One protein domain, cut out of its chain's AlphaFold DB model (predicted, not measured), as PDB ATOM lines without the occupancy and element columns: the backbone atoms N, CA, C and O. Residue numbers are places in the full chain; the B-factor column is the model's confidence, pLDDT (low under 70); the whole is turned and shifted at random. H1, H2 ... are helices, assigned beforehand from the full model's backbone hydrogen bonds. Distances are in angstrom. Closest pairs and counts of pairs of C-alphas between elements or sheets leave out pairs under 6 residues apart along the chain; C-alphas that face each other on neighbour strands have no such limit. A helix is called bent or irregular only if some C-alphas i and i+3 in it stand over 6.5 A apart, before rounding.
ATOM      1  N   LYS A 571     148.484 209.326 139.001       89.62
ATOM      2  CA  LYS A 571     149.312 208.116 139.109       89.62
ATOM      3  C   LYS A 571     150.190 208.212 140.353       89.62
ATOM      4  O   LYS A 571     150.165 207.314 141.189       89.62
ATOM      5  N   ARG A 572     150.904 209.324 140.517       87.81
ATOM      6  CA  ARG A 572     151.793 209.550 141.657       87.81
ATOM      7  C   ARG A 572     151.034 209.599 142.982       87.81
ATOM      8  O   ARG A 572     151.497 209.042 143.975       87.81
ATOM      9  N   LYS A 573     149.832 210.186 142.993       90.88
ATOM     10  CA  LYS A 573     148.929 210.137 144.157       90.88
ATOM     11  C   LYS A 573     148.478 208.713 144.482       90.88
ATOM     12  O   LYS A 573     148.500 208.340 145.650       90.88
ATOM     13  N   ALA A 574     148.105 207.915 143.479       92.62
ATOM     14  CA  ALA A 574     147.726 206.516 143.676       92.62
ATOM     15  C   ALA A 574     148.874 205.690 144.278       92.62
ATOM     16  O   ALA A 574     148.673 204.999 145.275       92.62
ATOM     17  N   ILE A 575     150.087 205.835 143.731       89.62
ATOM     18  CA  ILE A 575     151.309 205.205 144.252       89.62
ATOM     19  C   ILE A 575     151.536 205.594 145.717       89.62
ATOM     20  O   ILE A 575     151.690 204.714 146.562       89.62
ATOM     21  N   GLY A 576     151.506 206.894 146.031       88.56
ATOM     22  CA  GLY A 576     151.721 207.380 147.397       88.56
ATOM     23  C   GLY A 576     150.704 206.831 148.394       88.56
ATOM     24  O   GLY A 576     151.086 206.359 149.459       88.56
ATOM     25  N   ARG A 577     149.417 206.808 148.026       92.56
ATOM     26  CA  ARG A 577     148.344 206.236 148.858       92.56
ATOM     27  C   ARG A 577     148.548 204.745 149.112       92.56
ATOM     28  O   ARG A 577     148.453 204.306 150.252       92.56
ATOM     29  N   SER A 578     148.855 203.966 148.075       91.62
ATOM     30  CA  SER A 578     149.109 202.526 148.215       91.62
ATOM     31  C   SER A 578     150.376 202.223 149.013       91.62
ATOM     32  O   SER A 578     150.386 201.261 149.779       91.62
ATOM     33  N   PHE A 579     151.429 203.031 148.881       88.25
ATOM     34  CA  PHE A 579     152.641 202.862 149.682       88.25
ATOM     35  C   PHE A 579     152.408 203.230 151.154       88.25
ATOM     36  O   PHE A 579     152.771 202.460 152.039       88.25
ATOM     37  N   ASN A 580     151.736 204.351 151.423       89.38
ATOM     38  CA  ASN A 580     151.390 204.774 152.781       89.38
ATOM     39  C   ASN A 580     150.452 203.783 153.475       89.38
ATOM     40  O   ASN A 580     150.637 203.499 154.655       89.38
ATOM     41  N   LEU A 581     149.507 203.187 152.740       92.44
ATOM     42  CA  LEU A 581     148.691 202.091 153.256       92.44
ATOM     43  C   LEU A 581     149.541 200.872 153.628       92.44
ATOM     44  O   LEU A 581     149.300 200.257 154.664       92.44
ATOM     45  N   PHE A 582     150.518 200.500 152.795       89.50
ATOM     46  CA  PHE A 582     151.433 199.404 153.116       89.50
ATOM     47  C   PHE A 582     152.170 199.667 154.436       89.50
ATOM     48  O   PHE A 582     152.159 198.790 155.297       89.50
ATOM     49  N   GLN A 583     152.735 200.865 154.610       87.06
ATOM     50  CA  GLN A 583     153.449 201.251 155.832       87.06
ATOM     51  C   GLN A 583     152.530 201.220 157.055       87.06
ATOM     52  O   GLN A 583     152.860 200.617 158.070       87.06
ATOM     53  N   ASP A 584     151.327 201.772 156.927       89.88
ATOM     54  CA  ASP A 584     150.346 201.803 158.005       89.88
ATOM     55  C   ASP A 584     149.878 200.395 158.433       89.88
ATOM     56  O   ASP A 584     149.848 200.039 159.614       89.88
ATOM     57  N   ILE A 585     149.570 199.529 157.463       91.62
ATOM     58  CA  ILE A 585     149.228 198.128 157.737       91.62
ATOM     59  C   ILE A 585     150.408 197.384 158.364       91.62
ATOM     60  O   ILE A 585     150.206 196.570 159.268       91.62
ATOM     61  N   TYR A 586     151.620 197.643 157.884       88.62
ATOM     62  CA  TYR A 586     152.839 197.041 158.397       88.62
ATOM     63  C   TYR A 586     153.085 197.424 159.864       88.62
ATOM     64  O   TYR A 586     153.249 196.532 160.701       88.62
ATOM     65  N   ASP A 587     153.002 198.709 160.203       86.94
ATOM     66  CA  ASP A 587     153.166 199.214 161.569       86.94
ATOM     67  C   ASP A 587     152.086 198.663 162.504       86.94
ATOM     68  O   ASP A 587     152.376 198.166 163.598       86.94
ATOM     69  N   ALA A 588     150.832 198.653 162.047       89.81
ATOM     70  CA  ALA A 588     149.736 198.049 162.792       89.81
ATOM     71  C   ALA A 588     149.951 196.539 163.005       89.81
ATOM     72  O   ALA A 588     149.668 196.023 164.089       89.81
ATOM     73  N   ALA A 589     150.487 195.820 162.016       91.44
ATOM     74  CA  ALA A 589     150.795 194.400 162.143       91.44
ATOM     75  C   ALA A 589     151.948 194.138 163.123       91.44
ATOM     76  O   ALA A 589     151.890 193.160 163.870       91.44
ATOM     77  N   LEU A 590     152.972 194.996 163.177       88.56
ATOM     78  CA  LEU A 590     154.108 194.837 164.094       88.56
ATOM     79  C   LEU A 590     153.703 194.854 165.570       88.56
ATOM     80  O   LEU A 590     154.356 194.206 166.384       88.56
ATOM     81  N   THR A 591     152.600 195.519 165.921       87.94
ATOM     82  CA  THR A 591     152.080 195.503 167.299       87.94
ATOM     83  C   THR A 591     151.593 194.121 167.749       87.94
ATOM     84  O   THR A 591     151.603 193.827 168.942       87.94
ATOM     85  N   ASN A 592     151.197 193.259 166.804       89.69
ATOM     86  CA  ASN A 592     150.557 191.965 167.067       89.69
ATOM     87  C   ASN A 592     151.313 190.772 166.458       89.69
ATOM     88  O   ASN A 592     150.811 189.644 166.469       89.69
ATOM     89  N   THR A 593     152.499 191.001 165.895       88.69
ATOM     90  CA  THR A 593     153.310 189.972 165.237       88.69
ATOM     91  C   THR A 593     154.698 189.884 165.857       88.69
ATOM     92  O   THR A 593     155.173 190.794 166.528       88.69
ATOM     93  N   SER A 594     155.342 188.738 165.664       85.00
ATOM     94  CA  SER A 594     156.633 188.417 166.283       85.00
ATOM     95  C   SER A 594     157.838 188.838 165.437       85.00
ATOM     96  O   SER A 594     158.974 188.806 165.911       85.00
ATOM     97  N   SER A 595     157.615 189.202 164.171       85.44
ATOM     98  CA  SER A 595     158.676 189.521 163.219       85.44
ATOM     99  C   SER A 595     158.179 190.412 162.080       85.44
ATOM    100  O   SER A 595     157.017 190.347 161.682       85.44
ATOM    101  N   HIS A 596     159.093 191.175 161.475       82.94
ATOM    102  CA  HIS A 596     158.806 191.958 160.266       82.94
ATOM    103  C   HIS A 596     158.296 191.079 159.111       82.94
ATOM    104  O   HIS A 596     157.443 191.488 158.332       82.94
ATOM    105  N   ALA A 597     158.781 189.840 159.031       83.06
ATOM    106  CA  ALA A 597     158.318 188.834 158.085       83.06
ATOM    107  C   ALA A 597     156.815 188.584 158.166       83.06
ATOM    108  O   ALA A 597     156.114 188.553 157.154       83.06
ATOM    109  N   GLU A 598     156.341 188.399 159.395       88.25
ATOM    110  CA  GLU A 598     154.947 188.154 159.700       88.25
ATOM    111  C   GLU A 598     154.119 189.420 159.453       88.25
ATOM    112  O   GLU A 598     153.046 189.322 158.868       88.25
ATOM    113  N   ALA A 599     154.637 190.607 159.786       89.00
ATOM    114  CA  ALA A 599     153.980 191.881 159.488       89.00
ATOM    115  C   ALA A 599     153.782 192.123 157.977       89.00
ATOM    116  O   ALA A 599     152.683 192.460 157.541       89.00
ATOM    117  N   ILE A 600     154.798 191.865 157.147       87.75
ATOM    118  CA  ILE A 600     154.680 191.944 155.677       87.75
ATOM    119  C   ILE A 600     153.661 190.924 155.159       87.75
ATOM    120  O   ILE A 600     152.850 191.216 154.277       87.75
ATOM    121  N   ASP A 601     153.693 189.709 155.708       90.19
ATOM    122  CA  ASP A 601     152.754 188.658 155.343       90.19
ATOM    123  C   ASP A 601     151.305 189.025 155.718       90.19
ATOM    124  O   ASP A 601     150.385 188.705 154.961       90.19
ATOM    125  N   GLN A 602     151.088 189.756 156.816       93.88
ATOM    126  CA  GLN A 602     149.792 190.361 157.139       93.88
ATOM    127  C   GLN A 602     149.384 191.405 156.096       93.88
ATOM    128  O   GLN A 602     148.246 191.360 155.639       93.88
ATOM    129  N   GLY A 603     150.313 192.255 155.645       93.06
ATOM    130  CA  GLY A 603     150.089 193.216 154.559       93.06
ATOM    131  C   GLY A 603     149.570 192.572 153.274       93.06
ATOM    132  O   GLY A 603     148.553 192.999 152.732       93.06
ATOM    133  N   GLN A 604     150.207 191.490 152.818       92.31
ATOM    134  CA  GLN A 604     149.703 190.721 151.673       92.31
ATOM    135  C   GLN A 604     148.345 190.062 151.956       92.31
ATOM    136  O   GLN A 604     147.513 189.933 151.064       92.31
ATOM    137  N   THR A 605     148.127 189.610 153.197       96.25
ATOM    138  CA  THR A 605     146.872 188.962 153.596       96.25
ATOM    139  C   THR A 605     145.698 189.912 153.453       96.25
ATOM    140  O   THR A 605     144.721 189.571 152.792       96.25
ATOM    141  N   VAL A 606     145.792 191.097 154.054       97.00
ATOM    142  CA  VAL A 606     144.695 192.066 154.036       97.00
ATOM    143  C   VAL A 606     144.492 192.688 152.657       97.00
ATOM    144  O   VAL A 606     143.354 192.974 152.312       97.00
ATOM    145  N   ASP A 607     145.542 192.807 151.837       96.06
ATOM    146  CA  ASP A 607     145.429 193.207 150.428       96.06
ATOM    147  C   ASP A 607     144.593 192.206 149.616       96.06
ATOM    148  O   ASP A 607     143.619 192.589 148.970       96.06
ATOM    149  N   CYS A 608     144.879 190.906 149.734       97.00
ATOM    150  CA  CYS A 608     144.085 189.876 149.063       97.00
ATOM    151  C   CYS A 608     142.639 189.802 149.578       97.00
ATOM    152  O   CYS A 608     141.726 189.574 148.788       97.00
ATOM    153  N   LEU A 609     142.413 190.000 150.883       97.81
ATOM    154  CA  LEU A 609     141.061 190.046 151.456       97.81
ATOM    155  C   LEU A 609     140.287 191.283 150.991       97.81
ATOM    156  O   LEU A 609     139.118 191.170 150.635       97.81
ATOM    157  N   TRP A 610     140.932 192.452 150.963       97.25
ATOM    158  CA  TRP A 610     140.343 193.667 150.409       97.25
ATOM    159  C   TRP A 610     139.949 193.460 148.948       97.25
ATOM    160  O   TRP A 610     138.837 193.802 148.548       97.25
ATOM    161  N   TYR A 611     140.849 192.875 148.158       97.12
ATOM    162  CA  TYR A 611     140.599 192.608 146.752       97.12
ATOM    163  C   TYR A 611     139.419 191.643 146.561       97.12
ATOM    164  O   TYR A 611     138.529 191.919 145.762       97.12
ATOM    165  N   ASP A 612     139.368 190.545 147.318       97.56
ATOM    166  CA  ASP A 612     138.267 189.574 147.276       97.56
ATOM    167  C   ASP A 612     136.909 190.209 147.588       97.56
ATOM    168  O   ASP A 612     135.943 189.982 146.867       97.56
ATOM    169  N   GLU A 613     136.840 191.056 148.617       96.38
ATOM    170  CA  GLU A 613     135.590 191.707 149.016       96.38
ATOM    171  C   GLU A 613     135.075 192.729 147.991       96.38
ATOM    172  O   GLU A 613     133.863 192.927 147.896       96.38
ATOM    173  N   ASN A 614     135.966 193.381 147.236       95.50
ATOM    174  CA  ASN A 614     135.594 194.454 146.305       95.50
ATOM    175  C   ASN A 614     135.496 193.994 144.843       95.50
ATOM    176  O   ASN A 614     134.721 194.562 144.075       95.50
ATOM    177  N   PHE A 615     136.273 192.984 144.456       95.06
ATOM    178  CA  PHE A 615     136.440 192.572 143.059       95.06
ATOM    179  C   PHE A 615     136.289 191.060 142.847       95.06
ATOM    180  O   PHE A 615     136.055 190.640 141.716       95.06
ATOM    181  N   GLY A 616     136.392 190.258 143.916       94.62
ATOM    182  CA  GLY A 616     136.517 188.800 143.857       94.62
ATOM    183  C   GLY A 616     137.925 188.371 143.436       94.62
ATOM    184  O   GLY A 616     138.465 188.881 142.459       94.62
ATOM    185  N   VAL A 617     138.557 187.444 144.164       92.19
ATOM    186  CA  VAL A 617     139.871 186.924 143.741       92.19
ATOM    187  C   VAL A 617     139.726 185.882 142.636       92.19
ATOM    188  O   VAL A 617     139.099 184.839 142.821       92.19
ATOM    189  N   ASP A 618     140.367 186.149 141.503       86.62
ATOM    190  CA  ASP A 618     140.446 185.209 140.391       86.62
ATOM    191  C   ASP A 618     141.485 184.115 140.654       86.62
ATOM    192  O   ASP A 618     142.551 184.350 141.235       86.62
ATOM    193  N   ASP A 619     141.191 182.916 140.163       92.69
ATOM    194  CA  ASP A 619     142.129 181.799 140.114       92.69
ATOM    195  C   ASP A 619     142.608 181.563 138.667       92.69
ATOM    196  O   ASP A 619     142.116 182.198 137.731       92.69
ATOM    197  N   PHE A 620     143.566 180.656 138.446       94.19
ATOM    198  CA  PHE A 620     144.034 180.360 137.091       94.19
ATOM    199  C   PHE A 620     142.874 179.882 136.217       94.19
ATOM    200  O   PHE A 620     142.122 178.977 136.612       94.19
ATOM    201  N   SER A 621     142.747 180.473 135.027       93.75
ATOM    202  CA  SER A 621     141.678 180.132 134.095       93.75
ATOM    203  C   SER A 621     141.819 178.674 133.629       93.75
ATOM    204  O   SER A 621     142.933 178.137 133.604       93.75
ATOM    205  N   PRO A 622     140.720 177.995 133.245       94.31
ATOM    206  CA  PRO A 622     140.801 176.624 132.740       94.31
ATOM    207  C   PRO A 622     141.747 176.484 131.541       94.31
ATOM    208  O   PRO A 622     142.513 175.524 131.473       94.31
ATOM    209  N   GLU A 623     141.736 177.463 130.633       93.62
ATOM    210  CA  GLU A 623     142.647 177.515 129.486       93.62
ATOM    211  C   GLU A 623     144.105 177.667 129.937       93.62
ATOM    212  O   GLU A 623     144.964 176.905 129.494       93.62
ATOM    213  N   PHE A 624     144.389 178.579 130.872       94.50
ATOM    214  CA  PHE A 624     145.742 178.770 131.388       94.50
ATOM    215  C   PHE A 624     146.286 177.503 132.055       94.50
ATOM    216  O   PHE A 624     147.400 177.072 131.759       94.50
ATOM    217  N   ARG A 625     145.480 176.847 132.902       93.31
ATOM    218  CA  ARG A 625     145.860 175.576 133.543       93.31
ATOM    219  C   ARG A 625     146.172 174.492 132.530       93.31
ATOM    220  O   ARG A 625     147.160 173.785 132.704       93.31
ATOM    221  N   ALA A 626     145.340 174.359 131.499       92.38
ATOM    222  CA  ALA A 626     145.532 173.360 130.458       92.38
ATOM    223  C   ALA A 626     146.836 173.611 129.686       92.38
ATOM    224  O   ALA A 626     147.633 172.692 129.510       92.38
ATOM    225  N   ASN A 627     147.089 174.861 129.296       90.88
ATOM    226  CA  ASN A 627     148.275 175.226 128.524       90.88
ATOM    227  C   ASN A 627     149.575 175.069 129.322       90.88
ATOM    228  O   ASN A 627     150.578 174.614 128.777       90.88
ATOM    229  N   TRP A 628     149.558 175.412 130.610       86.88
ATOM    230  CA  TRP A 628     150.728 175.342 131.489       86.88
ATOM    231  C   TRP A 628     150.856 174.015 132.244       86.88
ATOM    232  O   TRP A 628     151.810 173.833 132.998       86.88
ATOM    233  N   ASN A 629     149.928 173.075 132.027       86.38
ATOM    234  CA  ASN A 629     149.850 171.796 132.738       86.38
ATOM    235  C   ASN A 629     149.897 171.973 134.269       86.38
ATOM    236  O   ASN A 629     150.609 171.258 134.973       86.38
ATOM    237  N   LEU A 630     149.163 172.963 134.783       86.44
ATOM    238  CA  LEU A 630     149.133 173.244 136.216       86.44
ATOM    239  C   LEU A 630     148.252 172.212 136.936       86.44
ATOM    240  O   LEU A 630     147.130 171.955 136.486       86.44
ATOM    241  N   PRO A 631     148.701 171.645 138.072       85.94
ATOM    242  CA  PRO A 631     147.867 170.746 138.857       85.94
ATOM    243  C   PRO A 631     146.648 171.489 139.417       85.94
ATOM    244  O   PRO A 631     146.673 172.703 139.624       85.94
ATOM    245  N   SER A 632     145.578 170.755 139.730       87.44
ATOM    246  CA  SER A 632     144.358 171.330 140.321       87.44
ATOM    247  C   SER A 632     144.584 171.993 141.685       87.44
ATOM    248  O   SER A 632     143.753 172.783 142.112       87.44
ATOM    249  N   THR A 633     145.700 171.681 142.348       87.94
ATOM    250  CA  THR A 633     146.137 172.257 143.626       87.94
ATOM    251  C   THR A 633     146.951 173.543 143.480       87.94
ATOM    252  O   THR A 633     147.228 174.202 144.481       87.94
ATOM    253  N   ALA A 634     147.380 173.900 142.265       88.25
ATOM    254  CA  ALA A 634     148.052 175.168 142.019       88.25
ATOM    255  C   ALA A 634     147.001 176.269 141.894       88.25
ATOM    256  O   ALA A 634     146.115 176.186 141.049       88.25
ATOM    257  N   HIS A 635     147.111 177.318 142.698       91.94
ATOM    258  CA  HIS A 635     146.182 178.444 142.663       91.94
ATOM    259  C   HIS A 635     146.939 179.764 142.671       91.94
ATOM    260  O   HIS A 635     148.098 179.816 143.098       91.94
ATOM    261  N   THR A 636     146.274 180.832 142.233       92.81
ATOM    262  CA  THR A 636     146.834 182.185 142.325       92.81
ATOM    263  C   THR A 636     147.120 182.555 143.783       92.81
ATOM    264  O   THR A 636     146.514 182.037 144.731       92.81
ATOM    265  N   PHE A 637     148.069 183.473 143.981       92.25
ATOM    266  CA  PHE A 637     148.511 183.877 145.316       92.25
ATOM    267  C   PHE A 637     147.351 184.343 146.212       92.25
ATOM    268  O   PHE A 637     147.181 183.830 147.322       92.25
ATOM    269  N   CYS A 638     146.528 185.279 145.732       95.06
ATOM    270  CA  CYS A 638     145.427 185.798 146.537       95.06
ATOM    271  C   CYS A 638     144.281 184.803 146.713       95.06
ATOM    272  O   CYS A 638     143.682 184.799 147.788       95.06
ATOM    273  N   TYR A 639     144.030 183.906 145.752       95.50
ATOM    274  CA  TYR A 639     143.089 182.806 145.964       95.50
ATOM    275  C   TYR A 639     143.507 181.963 147.173       95.50
ATOM    276  O   TYR A 639     142.738 181.821 148.125       95.50
ATOM    277  N   ASN A 640     144.754 181.477 147.190       94.50
ATOM    278  CA  ASN A 640     145.281 180.695 148.313       94.50
ATOM    279  C   ASN A 640     145.154 181.455 149.635       94.50
ATOM    280  O   ASN A 640     144.679 180.907 150.630       94.50
ATOM    281  N   ARG A 641     145.526 182.737 149.632       95.19
ATOM    282  CA  ARG A 641     145.515 183.569 150.833       95.19
ATOM    283  C   ARG A 641     144.117 183.756 151.417       95.19
ATOM    284  O   ARG A 641     143.935 183.641 152.628       95.19
ATOM    285  N   VAL A 642     143.125 184.001 150.565       97.38
ATOM    286  CA  VAL A 642     141.721 184.123 150.972       97.38
ATOM    287  C   VAL A 642     141.210 182.798 151.541       97.38
ATOM    288  O   VAL A 642     140.583 182.791 152.601       97.38
ATOM    289  N   GLN A 643     141.525 181.663 150.906       96.75
ATOM    290  CA  GLN A 643     141.125 180.347 151.415       96.75
ATOM    291  C   GLN A 643     141.782 180.013 152.760       96.75
ATOM    292  O   GLN A 643     141.129 179.456 153.643       96.75
ATOM    293  N   GLU A 644     143.056 180.354 152.959       97.06
ATOM    294  CA  GLU A 644     143.745 180.177 154.244       97.06
ATOM    295  C   GLU A 644     143.032 180.917 155.381       97.06
ATOM    296  O   GLU A 644     142.870 180.353 156.463       97.06
ATOM    297  N   VAL A 645     142.556 182.140 155.135       97.69
ATOM    298  CA  VAL A 645     141.808 182.916 156.134       97.69
ATOM    299  C   VAL A 645     140.410 182.342 156.356       97.69
ATOM    300  O   VAL A 645     140.024 182.100 157.498       97.69
ATOM    301  N   ARG A 646     139.666 182.037 155.283       96.31
ATOM    302  CA  ARG A 646     138.310 181.460 155.372       96.31
ATOM    303  C   ARG A 646     138.285 180.111 156.098       96.31
ATOM    304  O   ARG A 646     137.337 179.823 156.819       96.31
ATOM    305  N   THR A 647     139.327 179.298 155.930       97.00
ATOM    306  CA  THR A 647     139.470 177.987 156.593       97.00
ATOM    307  C   THR A 647     140.084 178.067 157.993       97.00
ATOM    308  O   THR A 647     140.261 177.037 158.639       97.00
ATOM    309  N   GLY A 648     140.437 179.264 158.474       96.19
ATOM    310  CA  GLY A 648     141.064 179.465 159.783       96.19
ATOM    311  C   GLY A 648     142.538 179.045 159.863       96.19
ATOM    312  O   GLY A 648     143.129 179.132 160.937       96.19
ATOM    313  N   ARG A 649     143.159 178.631 158.746       96.12
ATOM    314  CA  ARG A 649     144.601 178.325 158.670       96.12
ATOM    315  C   ARG A 649     145.472 179.569 158.834       96.12
ATOM    316  O   ARG A 649     146.619 179.456 159.257       96.12
ATOM    317  N   LYS A 650     144.936 180.748 158.511       95.25
ATOM    318  CA  LYS A 650     145.585 182.043 158.720       95.25
ATOM    319  C   LYS A 650     144.649 183.007 159.437       95.25
ATOM    320  O   LYS A 650     143.467 183.079 159.128       95.25
ATOM    321  N   GLN A 651     145.192 183.764 160.384       94.12
ATOM    322  CA  GLN A 651     144.462 184.801 161.112       94.12
ATOM    323  C   GLN A 651     144.947 186.188 160.695       94.12
ATOM    324  O   GLN A 651     146.147 186.398 160.487       94.12
ATOM    325  N   VAL A 652     144.007 187.131 160.609       96.12
ATOM    326  CA  VAL A 652     144.306 188.552 160.414       96.12
ATOM    327  C   VAL A 652     144.629 189.173 161.768       96.12
ATOM    328  O   VAL A 652     143.806 189.143 162.679       96.12
ATOM    329  N   LYS A 653     145.827 189.739 161.892       94.12
ATOM    330  CA  LYS A 653     146.365 190.350 163.120       94.12
ATOM    331  C   LYS A 653     146.436 191.877 163.049       94.12
ATOM    332  O   LYS A 653     147.056 192.519 163.892       94.12
ATOM    333  N   VAL A 654     145.799 192.463 162.040       93.81
ATOM    334  CA  VAL A 654     145.737 193.911 161.835       93.81
ATOM    335  C   VAL A 654     144.352 194.395 162.235       93.81
ATOM    336  O   VAL A 654     143.364 194.131 161.549       93.81
ATOM    337  N   GLY A 655     144.261 195.075 163.377       90.12
ATOM    338  CA  GLY A 655     143.008 195.673 163.831       90.12
ATOM    339  C   GLY A 655     142.530 196.753 162.859       90.12
ATOM    340  O   GLY A 655     143.340 197.516 162.338       90.12
ATOM    341  N   ARG A 656     141.214 196.820 162.614       91.00
ATOM    342  CA  ARG A 656     140.577 197.851 161.766       91.00
ATOM    343  C   ARG A 656     141.182 197.994 160.358       91.00
ATOM    344  O   ARG A 656     141.076 199.051 159.749       91.00
ATOM    345  N   TRP A 657     141.786 196.938 159.811       94.44
ATOM    346  CA  TRP A 657     142.470 196.997 158.513       94.44
ATOM    347  C   TRP A 657     141.579 197.531 157.378       94.44
ATOM    348  O   TRP A 657     142.054 198.284 156.539       94.44
ATOM    349  N   LYS A 658     140.273 197.230 157.380       95.88
ATOM    350  CA  LYS A 658     139.322 197.766 156.387       95.88
ATOM    351  C   LYS A 658     139.204 199.288 156.438       95.88
ATOM    352  O   LYS A 658     139.100 199.925 155.391       95.88
ATOM    353  N   ASP A 659     139.228 199.863 157.636       94.94
ATOM    354  CA  ASP A 659     139.146 201.309 157.826       94.94
ATOM    355  C   ASP A 659     140.400 201.989 157.275       94.94
ATOM    356  O   ASP A 659     140.294 203.031 156.637       94.94
ATOM    357  N   LYS A 660     141.569 201.354 157.431       94.31
ATOM    358  CA  LYS A 660     142.840 201.826 156.863       94.31
ATOM    359  C   LYS A 660     142.794 201.867 155.338       94.31
ATOM    360  O   LYS A 660     143.099 202.895 154.742       94.31
ATOM    361  N   PHE A 661     142.311 200.802 154.692       95.50
ATOM    362  CA  PHE A 661     142.104 200.801 153.237       95.50
ATOM    363  C   PHE A 661     141.147 201.915 152.795       95.50
ATOM    364  O   PHE A 661     141.464 202.674 151.878       95.50
ATOM    365  N   ARG A 662     139.999 202.063 153.472       95.12
ATOM    366  CA  ARG A 662     139.045 203.151 153.191       95.12
ATOM    367  C   ARG A 662     139.689 204.524 153.353       95.12
ATOM    368  O   ARG A 662     139.457 205.399 152.519       95.12
ATOM    369  N   PHE A 663     140.498 204.697 154.394       94.19
ATOM    370  CA  PHE A 663     141.193 205.941 154.671       94.19
ATOM    371  C   PHE A 663     142.158 206.310 153.550       94.19
ATOM    372  O   PHE A 663     141.945 207.307 152.864       94.19
ATOM    373  N   HIS A 664     143.169 205.480 153.297       94.69
ATOM    374  CA  HIS A 664     144.217 205.805 152.328       94.69
ATOM    375  C   HIS A 664     143.682 205.931 150.896       94.69
ATOM    376  O   HIS A 664     144.108 206.821 150.152       94.69
ATOM    377  N   TYR A 665     142.717 205.092 150.503       93.94
ATOM    378  CA  TYR A 665     142.214 205.070 149.125       93.94
ATOM    379  C   TYR A 665     141.099 206.068 148.838       93.94
ATOM    380  O   TYR A 665     141.052 206.580 147.721       93.94
ATOM    381  N   PHE A 666     140.231 206.381 149.805       90.94
ATOM    382  CA  PHE A 666     139.008 207.135 149.504       90.94
ATOM    383  C   PHE A 666     138.774 208.377 150.357       90.94
ATOM    384  O   PHE A 666     138.131 209.302 149.862       90.94
ATOM    385  N   THR A 667     139.251 208.436 151.604       92.56
ATOM    386  CA  THR A 667     138.933 209.577 152.488       92.56
ATOM    387  C   THR A 667     140.113 210.502 152.770       92.56
ATOM    388  O   THR A 667     139.893 211.691 152.996       92.56
ATOM    389  N   MET A 668     141.355 210.015 152.695       92.12
ATOM    390  CA  MET A 668     142.554 210.842 152.831       92.12
ATOM    391  C   MET A 668     142.556 211.927 151.745       92.12
ATOM    392  O   MET A 668     142.517 211.645 150.545       92.12
ATOM    393  N   THR A 669     142.622 213.188 152.154       94.56
ATOM    394  CA  THR A 669     142.680 214.337 151.241       94.56
ATOM    395  C   THR A 669     144.064 214.486 150.612       94.56
ATOM    396  O   THR A 669     145.061 214.025 151.161       94.56
ATOM    397  N   ASP A 670     144.158 215.180 149.478       94.19
ATOM    398  CA  ASP A 670     145.459 215.455 148.850       94.19
ATOM    399  C   ASP A 670     146.369 216.318 149.741       94.19
ATOM    400  O   ASP A 670     147.584 216.172 149.686       94.19
ATOM    401  N   THR A 671     145.802 217.184 150.587       94.31
ATOM    402  CA  THR A 671     146.575 217.948 151.580       94.31
ATOM    403  C   THR A 671     147.167 217.032 152.644       94.31
ATOM    404  O   THR A 671     148.339 217.172 152.961       94.31
ATOM    405  N   GLN A 672     146.387 216.071 153.153       93.94
ATOM    406  CA  GLN A 672     146.881 215.061 154.095       93.94
ATOM    407  C   GLN A 672     147.942 214.165 153.456       93.94
ATOM    408  O   GLN A 672     148.933 213.851 154.097       93.94
ATOM    409  N   LEU A 673     147.771 213.789 152.187       91.94
ATOM    410  CA  LEU A 673     148.774 213.017 151.456       91.94
ATOM    411  C   LEU A 673     150.079 213.807 151.233       91.94
ATOM    412  O   LEU A 673     151.150 213.211 151.160       91.94
ATOM    413  N   ALA A 674     150.007 215.135 151.125       91.00
ATOM    414  CA  ALA A 674     151.174 216.003 150.968       91.00
ATOM    415  C   ALA A 674     151.975 216.224 152.262       91.00
ATOM    416  O   ALA A 674     153.059 216.797 152.193       91.00
ATOM    417  N   SER A 675     151.446 215.789 153.406       90.69
ATOM    418  CA  SER A 675     152.086 215.835 154.725       90.69
ATOM    419  C   SER A 675     151.809 214.536 155.493       90.69
ATOM    420  O   SER A 675     151.515 214.554 156.688       90.69
ATOM    421  N   ALA A 676     151.805 213.403 154.788       87.00
ATOM    422  CA  ALA A 676     151.487 212.098 155.352       87.00
ATOM    423  C   ALA A 676     152.526 211.663 156.390       87.00
ATOM    424  O   ALA A 676     152.168 211.014 157.368       87.00
ATOM    425  N   SER A 677     153.784 212.072 156.211       84.56
ATOM    426  CA  SER A 677     154.872 211.860 157.171       84.56
ATOM    427  C   SER A 677     154.628 212.517 158.535       84.56
ATOM    428  O   SER A 677     155.207 212.093 159.533       84.56
ATOM    429  N   GLU A 678     153.738 213.512 158.598       84.56
ATOM    430  CA  GLU A 678     153.371 214.225 159.822       84.56
ATOM    431  C   GLU A 678     152.109 213.657 160.497       84.56
ATOM    432  O   GLU A 678     151.799 214.034 161.628       84.56
ATOM    433  N   ILE A 679     151.368 212.753 159.838       78.94
ATOM    434  CA  ILE A 679     150.137 212.165 160.386       78.94
ATOM    435  C   ILE A 679     150.507 211.070 161.385       78.94
ATOM    436  O   ILE A 679     151.048 210.029 161.014       78.94
ATOM    437  N   THR A 680     150.176 211.267 162.662       74.00
ATOM    438  CA  THR A 680     150.379 210.217 163.667       74.00
ATOM    439  C   THR A 680     149.277 209.158 163.598       74.00
ATOM    440  O   THR A 680     148.156 209.422 163.162       74.00
ATOM    441  N   SER A 681     149.543 207.963 164.136       70.50
ATOM    442  CA  SER A 681     148.527 206.906 164.274       70.50
ATOM    443  C   SER A 681     147.307 207.341 165.102       70.50
ATOM    444  O   SER A 681     146.204 206.823 164.916       70.50
ATOM    445  N   THR A 682     147.483 208.314 166.005       67.44
ATOM    446  CA  THR A 682     146.387 208.897 166.794       67.44
ATOM    447  C   THR A 682     145.548 209.852 165.948       67.44
ATOM    448  O   THR A 682     144.319 209.796 166.012       67.44
ATOM    449  N   ASP A 683     146.194 210.678 165.121       70.00
ATOM    450  CA  ASP A 683     145.508 211.581 164.193       70.00
ATOM    451  C   ASP A 683     144.709 210.789 163.159       70.00
ATOM    452  O   ASP A 683     143.536 211.076 162.931       70.00
ATOM    453  N   GLU A 684     145.296 209.730 162.598       75.19
ATOM    454  CA  GLU A 684     144.613 208.814 161.683       75.19
ATOM    455  C   GLU A 684     143.374 208.187 162.339       75.19
ATOM    456  O   GLU A 684     142.273 208.254 161.789       75.19
ATOM    457  N   ALA A 685     143.513 207.632 163.547       74.56
ATOM    458  CA  ALA A 685     142.397 207.029 164.271       74.56
ATOM    459  C   ALA A 685     141.277 208.043 164.560       74.56
ATOM    460  O   ALA A 685     140.094 207.695 164.460       74.56
ATOM    461  N   ALA A 686     141.624 209.292 164.885       71.94
ATOM    462  CA  ALA A 686     140.663 210.373 165.079       71.94
ATOM    463  C   ALA A 686     139.950 210.741 163.767       71.94
ATOM    464  O   ALA A 686     138.725 210.878 163.757       71.94
ATOM    465  N   ILE A 687     140.684 210.823 162.652       77.12
ATOM    466  CA  ILE A 687     140.125 211.111 161.325       77.12
ATOM    467  C   ILE A 687     139.159 210.003 160.901       77.12
ATOM    468  O   ILE A 687     138.014 210.297 160.555       77.12
ATOM    469  N   ILE A 688     139.575 208.737 161.000       78.25
ATOM    470  CA  ILE A 688     138.733 207.578 160.685       78.25
ATOM    471  C   ILE A 688     137.448 207.614 161.523       78.25
ATOM    472  O   ILE A 688     136.350 207.474 160.987       78.25
ATOM    473  N   SER A 689     137.565 207.866 162.829       72.38
ATOM    474  CA  SER A 689     136.408 207.902 163.736       72.38
ATOM    475  C   SER A 689     135.470 209.086 163.456       72.38
ATOM    476  O   SER A 689     134.257 208.972 163.626       72.38
ATOM    477  N   SER A 690     136.003 210.222 162.993       63.22
ATOM    478  CA  SER A 690     135.208 211.396 162.606       63.22
ATOM    479  C   SER A 690     134.444 211.207 161.288       63.22
ATOM    480  O   SER A 690     133.351 211.750 161.132       63.22
TER     481      SER A 690
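AT A GLANCE: This is residues 571 to 690 of the 720 residues of the protein "Tyrosinase_Cu-bd domain-containing protein" of Phytophthora infestans (strain T30-4) (UniProt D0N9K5). Two long helices, H1 and H2, meet near one end of each as a V; H5 runs back alongside H1, and H4 crosses H2. H3 lies far out at one end of the long axis, on a looped-out stretch clear of the other helices, while the short H6 and the last helix H7 lie towards the opposite end. The printed part has 120 residues with seven named helices, H1 to H7 in chain order, and no named strand; its class is all helix, and the helix packing is mostly crossed. It is only just loose, close to compact, with a radius of gyration of the C-alphas of 16.6 A and spans of 50 by 34 by 23 A.

IN THESE COORDINATES: Find C-alpha 571 at (149.312, 208.116, 139.109); from there H1, residues 571 to 590, runs 28.7 A to C-alpha 590 at (154.108, 194.837, 164.094). H2, residues 596 to 615, is 28.2 A long. Further on are H3, residues 622 to 628, 10.1 A long; H4, residues 637 to 646, 14.5 A; H5, residues 657 to 667, 14.4 A; and H6, residues 670 to 673, 4.9 A. H7, residues 681 to 690, covers 14.2 A and ends at C-alpha 690, (135.208, 211.396, 162.606). H5 is neither bent nor irregular, but only just: C-alphas 664 and 667 are 6.5 A apart.

HOW THE PARTS SIT: Begin at the hub, H1 and H2, each touching three helices. H1 touches H2 with residues 582 to 590 alone, at a steep tilt of 55 degrees, opposite ways; look at Ala 589 and Ala 599, whose C-alphas are the closest, 4.9 A apart. H1 touches H5 at a shallow tilt of 23 degrees, opposite ways, closest at the C-alphas of Arg 577 and His 664, 5.4 A. With residues 573 to 577 alone H1 touches H6, closest at the C-alphas of Arg 577 and Leu 673, 7.3 A. H2 touches H4 about perpendicular, at 90 degrees, with residues 605 to 612 alone; the closest C-alphas are those of Cys 608 and Cys 638, 5.0 A. H2 and H5 only just touch, with 3 pairs of C-alphas within 8 A, closest at Val 606 and Trp 657, 7.0 A. H7 is close to H5 but not clearly touching, closest at the C-alphas of Phe 663 and Ile 688, 6.7 A. H3 is apart from the other six helices. In H1, H2, H3, H4, H5 and H7 every O i to N i+4 pair is within hydrogen-bond range; H6 is too short for such a pair.

THE WHOLE: Look to Asn 629 and Ser 690 for the two C-alphas farthest apart, 51.7 A. The printed part has no cut, and no link is long; H1 to H2 and H5 to H6 are tight. The mean pLDDT of the printed part is 90.1, that of H7 is 72, and residues 682 and 690 are under 70.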